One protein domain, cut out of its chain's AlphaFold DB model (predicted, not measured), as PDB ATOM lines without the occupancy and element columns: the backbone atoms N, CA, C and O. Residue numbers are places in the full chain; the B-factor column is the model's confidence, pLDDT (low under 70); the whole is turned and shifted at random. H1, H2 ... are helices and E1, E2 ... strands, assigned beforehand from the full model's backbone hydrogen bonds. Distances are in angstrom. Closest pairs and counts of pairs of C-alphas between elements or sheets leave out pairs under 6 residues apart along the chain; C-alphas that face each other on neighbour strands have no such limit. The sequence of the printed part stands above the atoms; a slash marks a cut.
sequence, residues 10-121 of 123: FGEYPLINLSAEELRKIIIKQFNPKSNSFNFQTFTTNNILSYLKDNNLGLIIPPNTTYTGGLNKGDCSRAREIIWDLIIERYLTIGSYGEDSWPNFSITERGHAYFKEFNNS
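What this domain is: This is residues 10 to 121 of the 123 residues of an uncharacterized protein of Sphingobacteriales bacterium (UniProt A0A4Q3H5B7). Three helices, H1, H2 and H3, make the middle, standing at steep angles to one another; a small antiparallel sheet of three short strands, E1, E4 and E3, lies at one end, and the stretch that holds the short strand E2 makes the opposite end. The last helix, H4, leaves the sheet end and folds back to H1. The printed part has 112 residues, with four named helices and four named strands in the order H1 E1 H2 E2 H3 E3 E4 H4; the class is mixed, helices and strands. The whole is compact, with a radius of gyration of the C-alphas of 14.2 A and spans of 44 by 31 by 21 A.

How they stand to each other: Begin with H1, residues 20 to 29, the hub, which touches three helices. H2, residues 40 to 54, only just touches it, with 3 pairs of C-alphas within 8 A; the closest are those of Ile 27 and Ile 48, 6.4 A apart, and the helices stand about perpendicular at 82 degrees. H3, residues 73 to 88, touches H1 with residues 78 to 82 alone, and the closest C-alphas are those of Arg 24 and Ile 82, 6.2 A apart. H4, residues 109 to 120, touches H1 with residues 115 to 119 alone; look at the C-alphas of Lys 29 and Asn 119, the closest, 6.3 A apart. Next find the sheet, with edge strands E1, residues 37 to 39, and E3, residues 92 to 94, and inner strand E4, residues 104 to 107. Between E1 and E4, N 38 and O 105 are 2.8 A apart, within hydrogen-bond range; in the hairpin of E3 and E4, N 93 and O 106 are 2.9 A apart, also within range. H2, H3 and H4 are on the sheet, but each only grazes it. E2, residues 65 to 68, pairs with no named strand and is apart from H2 and H3. Every O i to N i+4 pair is within hydrogen-bond range in H1, H3 and H4; in H2, 8 of 11 are.

Where its parts are: Find C-alpha 20 at (116.143, 98.768, 40.568), where H1 begins; it is 14.4 A long. E1 spans 7.1 A, and H2 follows over 20.0 A. E2 spans 10.1 A, and H3 runs 22.4 A from C-alpha 73 at (131.210, 99.204, 37.816). E3 spans 7.0 A, E4 10.7 A, and H4 17.0 A, to C-alpha 120 at (108.556, 78.918, 44.496).

The domain as a whole: The two C-alphas farthest apart are those of Asn 64 and Glu 109, at 44.1 A. The printed part has no cut, and no link is long. The mean pLDDT of the printed part is 92.2, and no printed residue is under 70.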
ATOM      1  N   PHE A  10     137.284  93.136  25.423       87.50
ATOM      2  CA  PHE A  10     137.896  92.780  26.693       87.50
ATOM      3  C   PHE A  10     137.518  93.832  27.734       87.50
ATOM      4  O   PHE A  10     137.791  95.015  27.539       87.50
ATOM      5  N   GLY A  11     136.892  93.405  28.831       85.81
ATOM      6  CA  GLY A  11     136.484  94.293  29.916       85.81
ATOM      7  C   GLY A  11     134.994  94.231  30.235       85.81
ATOM      8  O   GLY A  11     134.343  93.200  30.084       85.81
ATOM      9  N   GLU A  12     134.488  95.340  30.761       89.31
ATOM     10  CA  GLU A  12     133.146  95.439  31.327       89.31
ATOM     11  C   GLU A  12     132.051  95.249  30.269       89.31
ATOM     12  O   GLU A  12     132.161  95.723  29.134       89.31
ATOM     13  N   TYR A  13     130.976  94.568  30.663       92.19
ATOM     14  CA  TYR A  13     129.756  94.487  29.864       92.19
ATOM     15  C   TYR A  13     129.071  95.862  29.763       92.19
ATOM     16  O   TYR A  13     129.306  96.734  30.607       92.19
ATOM     17  N   PRO A  14     128.202  96.071  28.755       92.19
ATOM     18  CA  PRO A  14     127.336  97.243  28.697       92.19
ATOM     19  C   PRO A  14     126.466  97.377  29.950       92.19
ATOM     20  O   PRO A  14     126.204  96.393  30.643       92.19
ATOM     21  N   LEU A  15     125.987  98.598  30.199       92.69
ATOM     22  CA  LEU A  15     125.075  98.877  31.306       92.69
ATOM     23  C   LEU A  15     123.797  98.038  31.200       92.69
ATOM     24  O   LEU A  15     123.213  97.902  30.122       92.69
ATOM     25  N   ILE A  16     123.342  97.532  32.342       94.44
ATOM     26  CA  ILE A  16     122.084  96.804  32.453       94.44
ATOM     27  C   ILE A  16     120.915  97.792  32.379       94.44
ATOM     28  O   ILE A  16     120.681  98.588  33.294       94.44
ATOM     29  N   ASN A  17     120.107  97.658  31.331       95.25
ATOM     30  CA  ASN A  17     118.838  98.359  31.172       95.25
ATOM     31  C   ASN A  17     117.707  97.635  31.925       95.25
ATOM     32  O   ASN A  17     116.849  96.997  31.320       95.25
ATOM     33  N   LEU A  18     117.749  97.704  33.255       95.25
ATOM     34  CA  LEU A  18     116.706  97.226  34.166       95.25
ATOM     35  C   LEU A  18     116.453  98.283  35.234       95.25
ATOM     36  O   LEU A  18     117.381  98.981  35.649       95.25
ATOM     37  N   SER A  19     115.227  98.356  35.736       95.25
ATOM     38  CA  SER A  19     114.902  99.107  36.948       95.25
ATOM     39  C   SER A  19     115.569  98.498  38.192       95.25
ATOM     40  O   SER A  19     116.055  97.363  38.178       95.25
ATOM     41  N   ALA A  20     115.606  99.255  39.294       92.44
ATOM     42  CA  ALA A  20     116.143  98.768  40.568       92.44
ATOM     43  C   ALA A  20     115.385  97.529  41.081       92.44
ATOM     44  O   ALA A  20     116.008  96.552  41.492       92.44
ATOM     45  N   GLU A  21     114.055  97.531  40.964       94.88
ATOM     46  CA  GLU A  21     113.202  96.408  41.368       94.88
ATOM     47  C   GLU A  21     113.432  95.151  40.523       94.88
ATOM     48  O   GLU A  21     113.497  94.041  41.052       94.88
ATOM     49  N   GLU A  22     113.594  95.293  39.207       95.81
ATOM     50  CA  GLU A  22     113.889  94.153  38.333       95.81
ATOM     51  C   GLU A  22     115.254  93.545  38.653       95.81
ATOM     52  O   GLU A  22     115.370  92.325  38.793       95.81
ATOM     53  N   LEU A  23     116.272  94.388  38.849       96.38
ATOM     54  CA  LEU A  23     117.594  93.926  39.258       96.38
ATOM     55  C   LEU A  23     117.542  93.235  40.628       96.38
ATOM     56  O   LEU A  23     118.142  92.172  40.796       96.38
ATOM     57  N   ARG A  24     116.771  93.774  41.583       96.38
ATOM     58  CA  ARG A  24     116.561  93.162  42.903       96.38
ATOM     59  C   ARG A  24     115.957  91.770  42.783       96.38
ATOM     60  O   ARG A  24     116.479  90.831  43.381       96.38
ATOM     61  N   LYS A  25     114.908  91.602  41.974       95.06
ATOM     62  CA  LYS A  25     114.301  90.283  41.722       95.06
ATOM     63  C   LYS A  25     115.315  89.301  41.137       95.06
ATOM     64  O   LYS A  25     115.364  88.157  41.577       95.06
ATOM     65  N   ILE A  26     116.138  89.737  40.181       95.19
ATOM     66  CA  ILE A  26     117.177  88.889  39.581       95.19
ATOM     67  C   ILE A  26     118.208  88.462  40.622       95.19
ATOM     68  O   ILE A  26     118.513  87.273  40.700       95.19
ATOM     69  N   ILE A  27     118.704  89.398  41.436       95.81
ATOM     70  CA  ILE A  27     119.661  89.125  42.516       95.81
ATOM     71  C   ILE A  27     119.088  88.113  43.505       95.81
ATOM     72  O   ILE A  27     119.759  87.139  43.834       95.81
ATOM     73  N   ILE A  28     117.834  88.293  43.921       95.31
ATOM     74  CA  ILE A  28     117.167  87.376  44.848       95.31
ATOM     75  C   ILE A  28     117.078  85.959  44.263       95.31
ATOM     76  O   ILE A  28     117.390  84.996  44.963       95.31
ATOM     77  N   LYS A  29     116.748  85.817  42.970       92.62
ATOM     78  CA  LYS A  29     116.715  84.507  42.289       92.62
ATOM     79  C   LYS A  29     118.070  83.796  42.266       92.62
ATOM     80  O   LYS A  29     118.104  82.576  42.136       92.62
ATOM     81  N   GLN A  30     119.180  84.527  42.397       93.19
ATOM     82  CA  GLN A  30     120.515  83.924  42.401       93.19
ATOM     83  C   GLN A  30     120.869  83.251  43.734       93.19
ATOM     84  O   GLN A  30     121.845  82.496  43.798       93.19
ATOM     85  N   PHE A  31     120.092  83.487  44.795       93.12
ATOM     86  CA  PHE A  31     120.278  82.811  46.073       93.12
ATOM     87  C   PHE A  31     119.615  81.438  46.064       93.12
ATOM     88  O   PHE A  31     118.408  81.284  46.257       93.12
ATOM     89  N   ASN A  32     120.441  80.413  45.858       83.38
ATOM     90  CA  ASN A  32     120.033  79.027  46.019       83.38
ATOM     91  C   ASN A  32     119.987  78.676  47.518       83.38
ATOM     92  O   ASN A  32     121.026  78.768  48.170       83.38
ATOM     93  N   PRO A  33     118.856  78.181  48.056       75.00
ATOM     94  CA  PRO A  33     118.757  77.773  49.457       75.00
ATOM     95  C   PRO A  33     119.734  76.668  49.886       75.00
ATOM     96  O   PRO A  33     119.849  76.410  51.077       75.00
ATOM     97  N   LYS A  34     120.395  75.983  48.943       79.25
ATOM     98  CA  LYS A  34     121.424  74.964  49.212       79.25
ATOM     99  C   LYS A  34     122.846  75.531  49.307       79.25
ATOM    100  O   LYS A  34     123.743  74.806  49.724       79.25
ATOM    101  N   SER A  35     123.070  76.771  48.867       81.69
ATOM    102  CA  SER A  35     124.367  77.445  48.957       81.69
ATOM    103  C   SER A  35     124.370  78.373  50.160       81.69
ATOM    104  O   SER A  35     123.459  79.181  50.306       81.69
ATOM    105  N   ASN A  36     125.411  78.297  50.988       81.69
ATOM    106  CA  ASN A  36     125.464  79.059  52.237       81.69
ATOM    107  C   ASN A  36     126.497  80.188  52.216       81.69
ATOM    108  O   ASN A  36     126.491  81.007  53.122       81.69
ATOM    109  N   SER A  37     127.387  80.244  51.224       90.75
ATOM    110  CA  SER A  37     128.476  81.222  51.161       90.75
ATOM    111  C   SER A  37     128.582  81.823  49.768       90.75
ATOM    112  O   SER A  37     128.411  81.129  48.762       90.75
ATOM    113  N   PHE A  38     128.852  83.123  49.727       94.69
ATOM    114  CA  PHE A  38     128.987  83.908  48.517       94.69
ATOM    115  C   PHE A  38     130.128  84.904  48.683       94.69
ATOM    116  O   PHE A  38     130.302  85.501  49.742       94.69
ATOM    117  N   ASN A  39     130.854  85.130  47.593       95.25
ATOM    118  CA  ASN A  39     131.782  86.241  47.448       95.25
ATOM    119  C   ASN A  39     131.189  87.242  46.455       95.25
ATOM    120  O   ASN A  39     130.746  86.838  45.379       95.25
ATOM    121  N   PHE A  40     131.192  88.535  46.774       96.12
ATOM    122  CA  PHE A  40     130.526  89.557  45.959       96.12
ATOM    123  C   PHE A  40     131.002  89.612  44.500       96.12
ATOM    124  O   PHE A  40     130.184  89.736  43.586       96.12
ATOM    125  N   GLN A  41     132.308  89.502  44.256       93.56
ATOM    126  CA  GLN A  41     132.854  89.574  42.900       93.56
ATOM    127  C   GLN A  41     132.453  88.347  42.078       93.56
ATOM    128  O   GLN A  41     132.001  88.475  40.937       93.56
ATOM    129  N   THR A  42     132.562  87.162  42.675       92.81
ATOM    130  CA  THR A  42     132.115  85.913  42.051       92.81
ATOM    131  C   THR A  42     130.609  85.935  41.815       92.81
ATOM    132  O   THR A  42     130.157  85.581  40.735       92.81
ATOM    133  N   PHE A  43     129.822  86.415  42.776       95.19
ATOM    134  CA  PHE A  43     128.366  86.481  42.678       95.19
ATOM    135  C   PHE A  43     127.902  87.399  41.539       95.19
ATOM    136  O   PHE A  43     127.063  87.018  40.723       95.19
ATOM    137  N   THR A  44     128.485  88.593  41.430       95.00
ATOM    138  CA  THR A  44     128.167  89.538  40.348       95.00
ATOM    139  C   THR A  44     128.599  89.021  38.973       95.00
ATOM    140  O   THR A  44     127.840  89.137  38.010       95.00
ATOM    141  N   THR A  45     129.777  88.398  38.881       89.94
ATOM    142  CA  THR A  45     130.353  87.943  37.602       89.94
ATOM    143  C   THR A  45     129.787  86.605  37.127       89.94
ATOM    144  O   THR A  45     129.563  86.431  35.933       89.94
ATOM    145  N   ASN A  46     129.532  85.662  38.033       89.94
ATOM    146  CA  ASN A  46     129.180  84.290  37.668       89.94
ATOM    147  C   ASN A  46     127.698  83.980  37.866       89.94
ATOM    148  O   ASN A  46     127.177  83.143  37.136       89.94
ATOM    149  N   ASN A  47     127.013  84.627  38.813       93.25
ATOM    150  CA  ASN A  47     125.599  84.353  39.064       93.25
ATOM    151  C   ASN A  47     124.725  85.371  38.328       93.25
ATOM    152  O   ASN A  47     123.970  85.001  37.433       93.25
ATOM    153  N   ILE A  48     124.867  86.661  38.654       95.00
ATOM    154  CA  ILE A  48     124.021  87.714  38.071       95.00
ATOM    155  C   ILE A  48     124.248  87.814  36.559       95.00
ATOM    156  O   ILE A  48     123.299  87.703  35.788       95.00
ATOM    157  N   LEU A  49     125.497  88.010  36.123       93.94
ATOM    158  CA  LEU A  49     125.803  88.206  34.704       93.94
ATOM    159  C   LEU A  49     125.438  86.983  33.850       93.94
ATOM    160  O   LEU A  49     124.852  87.154  32.783       93.94
ATOM    161  N   SER A  50     125.731  85.764  34.313       92.06
ATOM    162  CA  SER A  50     125.336  84.543  33.595       92.06
ATOM    163  C   SER A  50     123.820  84.455  33.451       92.06
ATOM    164  O   SER A  50     123.331  84.262  32.345       92.06
ATOM    165  N   TYR A  51     123.065  84.720  34.521       93.38
ATOM    166  CA  TYR A  51     121.604  84.710  34.461       93.38
ATOM    167  C   TYR A  51     121.047  85.735  33.465       93.38
ATOM    168  O   TYR A  51     120.147  85.416  32.690       93.38
ATOM    169  N   LEU A  52     121.587  86.958  33.456       94.00
ATOM    170  CA  LEU A  52     121.178  87.997  32.505       94.00
ATOM    171  C   LEU A  52     121.429  87.569  31.055       94.00
ATOM    172  O   LEU A  52     120.573  87.792  30.201       94.00
ATOM    173  N   LYS A  53     122.572  86.928  30.787       91.12
ATOM    174  CA  LYS A  53     122.926  86.419  29.455       91.12
ATOM    175  C   LYS A  53     122.020  85.272  29.027       91.12
ATOM    176  O   LYS A  53     121.440  85.335  27.950       91.12
ATOM    177  N   ASP A  54     121.862  84.267  29.880       91.44
ATOM    178  CA  ASP A  54     121.108  83.053  29.560       91.44
ATOM    179  C   ASP A  54     119.618  83.344  29.322       91.44
ATOM    180  O   ASP A  54     118.958  82.641  28.561       91.44
ATOM    181  N   ASN A  55     119.095  84.412  29.935       91.62
ATOM    182  CA  ASN A  55     117.696  84.823  29.810       91.62
ATOM    183  C   ASN A  55     117.489  86.048  28.900       91.62
ATOM    184  O   ASN A  55     116.357  86.505  28.763       91.62
ATOM    185  N   ASN A  56     118.547  86.586  28.278       89.69
ATOM    186  CA  ASN A  56     118.505  87.806  27.455       89.69
ATOM    187  C   ASN A  56     117.823  89.004  28.155       89.69
ATOM    188  O   ASN A  56     116.988  89.693  27.570       89.69
ATOM    189  N   LEU A  57     118.167  89.252  29.423       92.31
ATOM    190  CA  LEU A  57     117.554  90.297  30.250       92.31
ATOM    191  C   LEU A  57     118.485  91.495  30.420       92.31
ATOM    192  O   LEU A  57     119.613  91.344  30.884       92.31
ATOM    193  N   GLY A  58     118.003  92.696  30.097       89.81
ATOM    194  CA  GLY A  58     118.656  93.971  30.420       89.81
ATOM    195  C   GLY A  58     119.980  94.271  29.704       89.81
ATOM    196  O   GLY A  58     120.367  95.433  29.619       89.81
ATOM    197  N   LEU A  59     120.672  93.265  29.171       90.62
ATOM    198  CA  LEU A  59     121.924  93.412  28.437       90.62
ATOM    199  C   LEU A  59     121.643  93.573  26.944       90.62
ATOM    200  O   LEU A  59     121.250  92.627  26.265       90.62
ATOM    201  N   ILE A  60     121.897  94.769  26.418       87.12
ATOM    202  CA  ILE A  60     121.841  95.029  24.977       87.12
ATOM    203  C   ILE A  60     123.242  94.798  24.411       87.12
ATOM    204  O   ILE A  60     124.087  95.692  24.411       87.12
ATOM    205  N   ILE A  61     123.500  93.567  23.970       86.38
ATOM    206  CA  ILE A  61     124.768  93.178  23.343       86.38
ATOM    207  C   ILE A  61     124.608  93.310  21.822       86.38
ATOM    208  O   ILE A  61     123.706  92.684  21.260       86.38
ATOM    209  N   PRO A  62     125.448  94.107  21.134       85.62
ATOM    210  CA  PRO A  62     125.383  94.209  19.683       85.62
ATOM    211  C   PRO A  62     125.610  92.848  19.001       85.62
ATOM    212  O   PRO A  62     126.339  91.996  19.522       85.62
ATOM    213  N   PRO A  63     125.005  92.616  17.822       84.56
ATOM    214  CA  PRO A  63     125.193  91.366  17.101       84.56
ATOM    215  C   PRO A  63     126.668  91.172  16.734       84.56
ATOM    216  O   PRO A  63     127.356  92.116  16.348       84.56
ATOM    217  N   ASN A  64     127.136  89.923  16.803       86.44
ATOM    218  CA  ASN A  64     128.523  89.525  16.514       86.44
ATOM    219  C   ASN A  64     129.563  90.102  17.482       86.44
ATOM    220  O   ASN A  64     130.759  90.102  17.189       86.44
ATOM    221  N   THR A  65     129.117  90.569  18.645       86.06
ATOM    222  CA  THR A  65     129.984  91.061  19.706       86.06
ATOM    223  C   THR A  65     130.047  90.057  20.847       86.06
ATOM    224  O   THR A  65     129.036  89.522  21.293       86.06
ATOM    225  N   THR A  66     131.250  89.779  21.334       87.12
ATOM    226  CA  THR A  66     131.478  88.955  22.524       87.12
ATOM    227  C   THR A  66     132.198  89.783  23.575       87.12
ATOM    228  O   THR A  66     133.150  90.487  23.258       87.12
ATOM    229  N   TYR A  67     131.758  89.687  24.827       88.25
ATOM    230  CA  TYR A  67     132.383  90.370  25.956       88.25
ATOM    231  C   TYR A  67     133.063  89.360  26.877       88.25
ATOM    232  O   TYR A  67     132.453  88.370  27.298       88.25
ATOM    233  N   THR A  68     134.315  89.635  27.226       83.69
ATOM    234  CA  THR A  68     135.104  88.837  28.169       83.69
ATOM    235  C   THR A  68     135.464  89.710  29.370       83.69
ATOM    236  O   THR A  68     136.449  90.451  29.345       83.69
ATOM    237  N   GLY A  69     134.631  89.646  30.407       87.62
ATOM    238  CA  GLY A  69     134.792  90.384  31.657       87.62
ATOM    239  C   GLY A  69     133.534  90.310  32.520       87.62
ATOM    240  O   GLY A  69     132.703  89.423  32.325       87.62
ATOM    241  N   GLY A  70     133.424  91.215  33.493       90.06
ATOM    242  CA  GLY A  70     132.321  91.255  34.454       90.06
ATOM    243  C   GLY A  70     131.301  92.353  34.169       90.06
ATOM    244  O   GLY A  70     131.364  93.054  33.156       90.06
ATOM    245  N   LEU A  71     130.366  92.513  35.103       92.19
ATOM    246  CA  LEU A  71     129.444  93.643  35.105       92.19
ATOM    247  C   LEU A  71     130.194  94.975  35.132       92.19
ATOM    248  O   LEU A  71     131.268  95.096  35.729       92.19
ATOM    249  N   ASN A  72     129.586  95.987  34.515       92.56
ATOM    250  CA  ASN A  72     130.052  97.358  34.629       92.56
ATOM    251  C   ASN A  72     130.109  97.805  36.098       92.56
ATOM    252  O   ASN A  72     129.277  97.402  36.914       92.56
ATOM    253  N   LYS A  73     131.060  98.681  36.442       92.31
ATOM    254  CA  LYS A  73     131.210  99.204  37.816       92.31
ATOM    255  C   LYS A  73     129.937  99.835  38.381       92.31
ATOM    256  O   LYS A  73     129.671  99.667  39.570       92.31
ATOM    257  N   GLY A  74     129.159 100.538  37.559       94.50
ATOM    258  CA  GLY A  74     127.881 101.126  37.961       94.50
ATOM    259  C   GLY A  74     126.872 100.059  38.380       94.50
ATOM    260  O   GLY A  74     126.288 100.149  39.457       94.50
ATOM    261  N   ASP A  75     126.743  98.994  37.593       95.75
ATOM    262  CA  ASP A  75     125.847  97.879  37.910       95.75
ATOM    263  C   ASP A  75     126.343  97.033  39.083       95.75
ATOM    264  O   ASP A  75     125.541  96.582  39.900       95.75
ATOM    265  N   CYS A  76     127.660  96.891  39.247       95.94
ATOM    266  CA  CYS A  76     128.242  96.345  40.469       95.94
ATOM    267  C   CYS A  76     127.848  97.179  41.696       95.94
ATOM    268  O   CYS A  76     127.506  96.616  42.731       95.94
ATOM    269  N   SER A  77     127.861  98.511  41.617       96.69
ATOM    270  CA  SER A  77     127.419  99.357  42.734       96.69
ATOM    271  C   SER A  77     125.929  99.195  43.032       96.69
ATOM    272  O   SER A  77     125.577  99.001  44.191       96.69
ATOM    273  N   ARG A  78     125.077  99.141  42.004       97.31
ATOM    274  CA  ARG A  78     123.636  98.871  42.166       97.31
ATOM    275  C   ARG A  78     123.375  97.512  42.818       97.31
ATOM    276  O   ARG A  78     122.565  97.399  43.730       97.31
ATOM    277  N   ALA A  79     124.092  96.475  42.383       97.44
ATOM    278  CA  ALA A  79     124.000  95.157  42.999       97.44
ATOM    279  C   ALA A  79     124.466  95.184  44.461       97.44
ATOM    280  O   ALA A  79     123.850  94.547  45.308       97.44
ATOM    281  N   ARG A  80     125.524  95.942  44.774       97.88
ATOM    282  CA  ARG A  80     126.021  96.102  46.146       97.88
ATOM    283  C   ARG A  80     124.976  96.734  47.063       97.88
ATOM    284  O   ARG A  80     124.818  96.248  48.174       97.88
ATOM    285  N   GLU A  81     124.284  97.777  46.614       98.12
ATOM    286  CA  GLU A  81     123.208  98.423  47.382       98.12
ATOM    287  C   GLU A  81     122.100  97.423  47.722       98.12
ATOM    288  O   GLU A  81     121.770  97.248  48.889       98.12
ATOM    289  N   ILE A  82     121.645  96.646  46.738       98.25
ATOM    290  CA  ILE A  82     120.628  95.606  46.951       98.25
ATOM    291  C   ILE A  82     121.108  94.530  47.938       98.25
ATOM    292  O   ILE A  82     120.343  94.069  48.784       98.25
ATOM    293  N   ILE A  83     122.372  94.101  47.847       97.88
ATOM    294  CA  ILE A  83     122.944  93.145  48.807       97.88
ATOM    295  C   ILE A  83     122.988  93.744  50.215       97.88
ATOM    296  O   ILE A  83     122.673  93.044  51.176       97.88
ATOM    297  N   TRP A  84     123.336  95.024  50.347       98.25
ATOM    298  CA  TRP A  84     123.298  95.717  51.632       98.25
ATOM    299  C   TRP A  84     121.890  95.806  52.203       98.25
ATOM    300  O   TRP A  84     121.725  95.525  53.388       98.25
ATOM    301  N   ASP A  85     120.882  96.095  51.383       98.31
ATOM    302  CA  ASP A  85     119.486  96.081  51.821       98.31
ATOM    303  C   ASP A  85     119.111  94.703  52.382       98.31
ATOM    304  O   ASP A  85     118.599  94.599  53.495       98.31
ATOM    305  N   LEU A  86     119.475  93.619  51.686       97.62
ATOM    306  CA  LEU A  86     119.232  92.249  52.156       97.62
ATOM    307  C   LEU A  86     119.998  91.902  53.449       97.62
ATOM    308  O   LEU A  86     119.523  91.079  54.239       97.62
ATOM    309  N   ILE A  87     121.169  92.507  53.687       97.44
ATOM    310  CA  ILE A  87     121.913  92.387  54.953       97.44
ATOM    311  C   ILE A  87     121.180  93.133  56.076       97.44
ATOM    312  O   ILE A  87     120.985  92.577  57.157       97.44
ATOM    313  N   ILE A  88     120.729  94.365  55.826       97.81
ATOM    314  CA  ILE A  88     119.977  95.184  56.793       97.81
ATOM    315  C   ILE A  88     118.652  94.501  57.160       97.81
ATOM    316  O   ILE A  88     118.285  94.428  58.334       97.81
ATOM    317  N   GLU A  89     117.972  93.911  56.176       97.75
ATOM    318  CA  GLU A  89     116.754  93.109  56.347       97.75
ATOM    319  C   GLU A  89     117.008  91.742  57.019       97.75
ATOM    320  O   GLU A  89     116.068  90.991  57.310       97.75
ATOM    321  N   ARG A  90     118.278  91.424  57.318       97.06
ATOM    322  CA  ARG A  90     118.754  90.191  57.962       97.06
ATOM    323  C   ARG A  90     118.475  88.920  57.161       97.06
ATOM    324  O   ARG A  90     118.423  87.836  57.747       97.06
ATOM    325  N   TYR A  91     118.294  89.019  55.848       96.62
ATOM    326  CA  TYR A  91     118.247  87.857  54.954       96.62
ATOM    327  C   TYR A  91     119.651  87.342  54.632       96.62
ATOM    328  O   TYR A  91     119.859  86.139  54.477       96.62
ATOM    329  N   LEU A  92     120.618  88.252  54.595       96.81
ATOM    330  CA  LEU A  92     122.037  87.956  54.462       96.81
ATOM    331  C   LEU A  92     122.792  88.425  55.710       96.81
ATOM    332  O   LEU A  92     122.300  89.246  56.484       96.81
ATOM    333  N   THR A  93     123.999  87.910  55.900       96.12
ATOM    334  CA  THR A  93     124.953  88.409  56.896       96.12
ATOM    335  C   THR A  93     126.335  88.530  56.276       96.12
ATOM    336  O   THR A  93     126.681  87.764  55.377       96.12
ATOM    337  N   ILE A  94     127.129  89.486  56.764       97.12
ATOM    338  CA  ILE A  94     128.549  89.585  56.413       97.12
ATOM    339  C   ILE A  94     129.269  88.358  56.963       97.12
ATOM    340  O   ILE A  94     128.959  87.881  58.057       97.12
ATOM    341  N   GLY A  95     130.232  87.875  56.188       93.44
ATOM    342  CA  GLY A  95     131.000  86.692  56.498       93.44
ATOM    343  C   GLY A  95     130.325  85.413  56.018       93.44
ATOM    344  O   GLY A  95     129.132  85.344  55.715       93.44
ATOM    345  N   SER A  96     131.134  84.376  55.911       88.50
ATOM    346  CA  SER A  96     130.771  83.051  55.452       88.50
ATOM    347  C   SER A  96     131.704  82.009  56.077       88.50
ATOM    348  O   SER A  96     132.605  82.348  56.846       88.50
ATOM    349  N   TYR A  97     131.491  80.725  55.781       80.69
ATOM    350  CA  TYR A  97     132.318  79.658  56.345       80.69
ATOM    351  C   TYR A  97     133.797  79.825  55.958       80.69
ATOM    352  O   TYR A  97     134.159  79.643  54.799       80.69
ATOM    353  N   GLY A  98     134.639  80.150  56.941       82.50
ATOM    354  CA  GLY A  98     136.081  80.343  56.762       82.50
ATOM    355  C   GLY A  98     136.516  81.765  56.389       82.50
ATOM    356  O   GLY A  98     137.711  82.034  56.417       82.50
ATOM    357  N   GLU A  99     135.583  82.681  56.104       89.75
ATOM    358  CA  GLU A  99     135.883  84.081  55.766       89.75
ATOM    359  C   GLU A  99     134.851  85.009  56.416       89.75
ATOM    360  O   GLU A  99     133.733  85.129  55.930       89.75
ATOM    361  N   ASP A 100     135.205  85.675  57.514       91.81
ATOM    362  CA  ASP A 100     134.291  86.417  58.400       91.81
ATOM    363  C   ASP A 100     134.080  87.896  58.020       91.81
ATOM    364  O   ASP A 100     133.456  88.656  58.760       91.81
ATOM    365  N   SER A 101     134.567  88.312  56.850       94.44
ATOM    366  CA  SER A 101     134.565  89.709  56.415       94.44
ATOM    367  C   SER A 101     134.072  89.898  54.979       94.44
ATOM    368  O   SER A 101     134.091  88.991  54.141       94.44
ATOM    369  N   TRP A 102     133.618  91.122  54.690       94.19
ATOM    370  CA  TRP A 102     133.324  91.573  53.329       94.19
ATOM    371  C   TRP A 102     134.573  91.398  52.440       94.19
ATOM    372  O   TRP A 102     135.667  91.738  52.890       94.19
ATOM    373  N   PRO A 103     134.458  90.928  51.183       95.75
ATOM    374  CA  PRO A 103     133.249  90.817  50.363       95.75
ATOM    375  C   PRO A 103     132.489  89.492  50.453       95.75
ATOM    376  O   PRO A 103     131.692  89.190  49.559       95.75
ATOM    377  N   ASN A 104     132.718  88.709  51.504       97.00
ATOM    378  CA  ASN A 104     132.020  87.450  51.706       97.00
ATOM    379  C   ASN A 104     130.770  87.645  52.550       97.00
ATOM    380  O   ASN A 104     130.725  88.478  53.458       97.00
ATOM    381  N   PHE A 105     129.741  86.876  52.224       96.12
ATOM    382  CA  PHE A 105     128.455  86.917  52.895       96.12
ATOM    383  C   PHE A 105     127.753  85.565  52.792       96.12
ATOM    384  O   PHE A 105     128.063  84.731  51.939       96.12
ATOM    385  N   SER A 106     126.805  85.340  53.688       95.94
ATOM    386  CA  SER A 106     126.067  84.086  53.804       95.94
ATOM    387  C   SER A 106     124.578  84.339  53.983       95.94
ATOM    388  O   SER A 106     124.150  85.438  54.346       95.94
ATOM    389  N   ILE A 107     123.777  83.318  53.683       95.94
ATOM    390  CA  ILE A 107     122.327  83.357  53.873       95.94
ATOM    391  C   ILE A 107     122.027  83.027  55.337       95.94
ATOM    392  O   ILE A 107     122.547  82.058  55.884       95.94
ATOM    393  N   THR A 108     121.185  83.834  55.982       94.50
ATOM    394  CA  THR A 108     120.708  83.549  57.343       94.50
ATOM    395  C   THR A 108     119.560  82.536  57.310       94.50
ATOM    396  O   THR A 108     118.930  82.331  56.275       94.50
ATOM    397  N   GLU A 109     119.183  81.951  58.449       93.38
ATOM    398  CA  GLU A 109     117.981  81.096  58.526       93.38
ATOM    399  C   GLU A 109     116.721  81.805  57.993       93.38
ATOM    400  O   GLU A 109     115.928  81.223  57.249       93.38
ATOM    401  N   ARG A 110     116.579  83.100  58.305       94.69
ATOM    402  CA  ARG A 110     115.501  83.953  57.786       94.69
ATOM    403  C   ARG A 110     115.593  84.111  56.267       94.69
ATOM    404  O   ARG A 110     114.571  84.037  55.587       94.69
ATOM    405  N   GLY A 111     116.797  84.319  55.736       95.19
ATOM    406  CA  GLY A 111     117.048  84.385  54.297       95.19
ATOM    407  C   GLY A 111     116.668  83.098  53.577       95.19
ATOM    408  O   GLY A 111     115.991  83.156  52.556       95.19
ATOM    409  N   HIS A 112     117.012  81.933  54.133       94.06
ATOM    410  CA  HIS A 112     116.651  80.643  53.541       94.06
ATOM    411  C   HIS A 112     115.136  80.487  53.382       94.06
ATOM    412  O   HIS A 112     114.682  80.044  52.326       94.06
ATOM    413  N   ALA A 113     114.356  80.864  54.400       92.62
ATOM    414  CA  ALA A 113     112.898  80.828  54.327       92.62
ATOM    415  C   ALA A 113     112.364  81.767  53.231       92.62
ATOM    416  O   ALA A 113     111.618  81.327  52.356       92.62
ATOM    417  N   TYR A 114     112.821  83.023  53.233       93.44
ATOM    418  CA  TYR A 114     112.387  84.043  52.279       93.44
ATOM    419  C   TYR A 114     112.742  83.691  50.825       93.44
ATOM    420  O   TYR A 114     111.878  83.712  49.952       93.44
ATOM    421  N   PHE A 115     113.990  83.301  50.545       93.56
ATOM    422  CA  PHE A 115     114.423  82.970  49.183       93.56
ATOM    423  C   PHE A 115     113.766  81.695  48.652       93.56
ATOM    424  O   PHE A 115     113.480  81.596  47.459       93.56
ATOM    425  N   LYS A 116     113.476  80.721  49.523       90.94
ATOM    426  CA  LYS A 116     112.719  79.524  49.143       90.94
ATOM    427  C   LYS A 116     111.291  79.876  48.720       90.94
ATOM    428  O   LYS A 116     110.833  79.381  47.695       90.94
ATOM    429  N   GLU A 117     110.601  80.713  49.488       90.56
ATOM    430  CA  GLU A 117     109.250  81.177  49.154       90.56
ATOM    431  C   GLU A 117     109.241  81.995  47.856       90.56
ATOM    432  O   GLU A 117     108.442  81.730  46.955       90.56
ATOM    433  N   PHE A 118     110.193  82.920  47.720       90.38
ATOM    434  CA  PHE A 118     110.340  83.748  46.529       90.38
ATOM    435  C   PHE A 118     110.565  82.907  45.266       90.38
ATOM    436  O   PHE A 118     109.911  83.131  44.253       90.38
ATOM    437  N   ASN A 119     111.447  81.905  45.326       85.25
ATOM    438  CA  ASN A 119     111.752  81.048  44.176       85.25
ATOM    439  C   ASN A 119     110.613  80.084  43.807       85.25
ATOM    440  O   ASN A 119     110.523  79.664  42.657       85.25
ATOM    441  N   ASN A 120     109.742  79.739  44.758       84.44
ATOM    442  CA  ASN A 120     108.556  78.918  44.496       84.44
ATOM    443  C   ASN A 120     107.372  79.736  43.961       84.44
ATOM    444  O   ASN A 120     106.434  79.166  43.404       84.44
ATOM    445  N   SER A 121     107.402  81.057  44.134       75.81
ATOM    446  CA  SER A 121     106.370  81.953  43.629       75.81
ATOM    447  C   SER A 121     106.562  82.126  42.122       75.81
ATOM    448  O   SER A 121     107.498  82.781  41.667       75.81
TER     449      SER A 121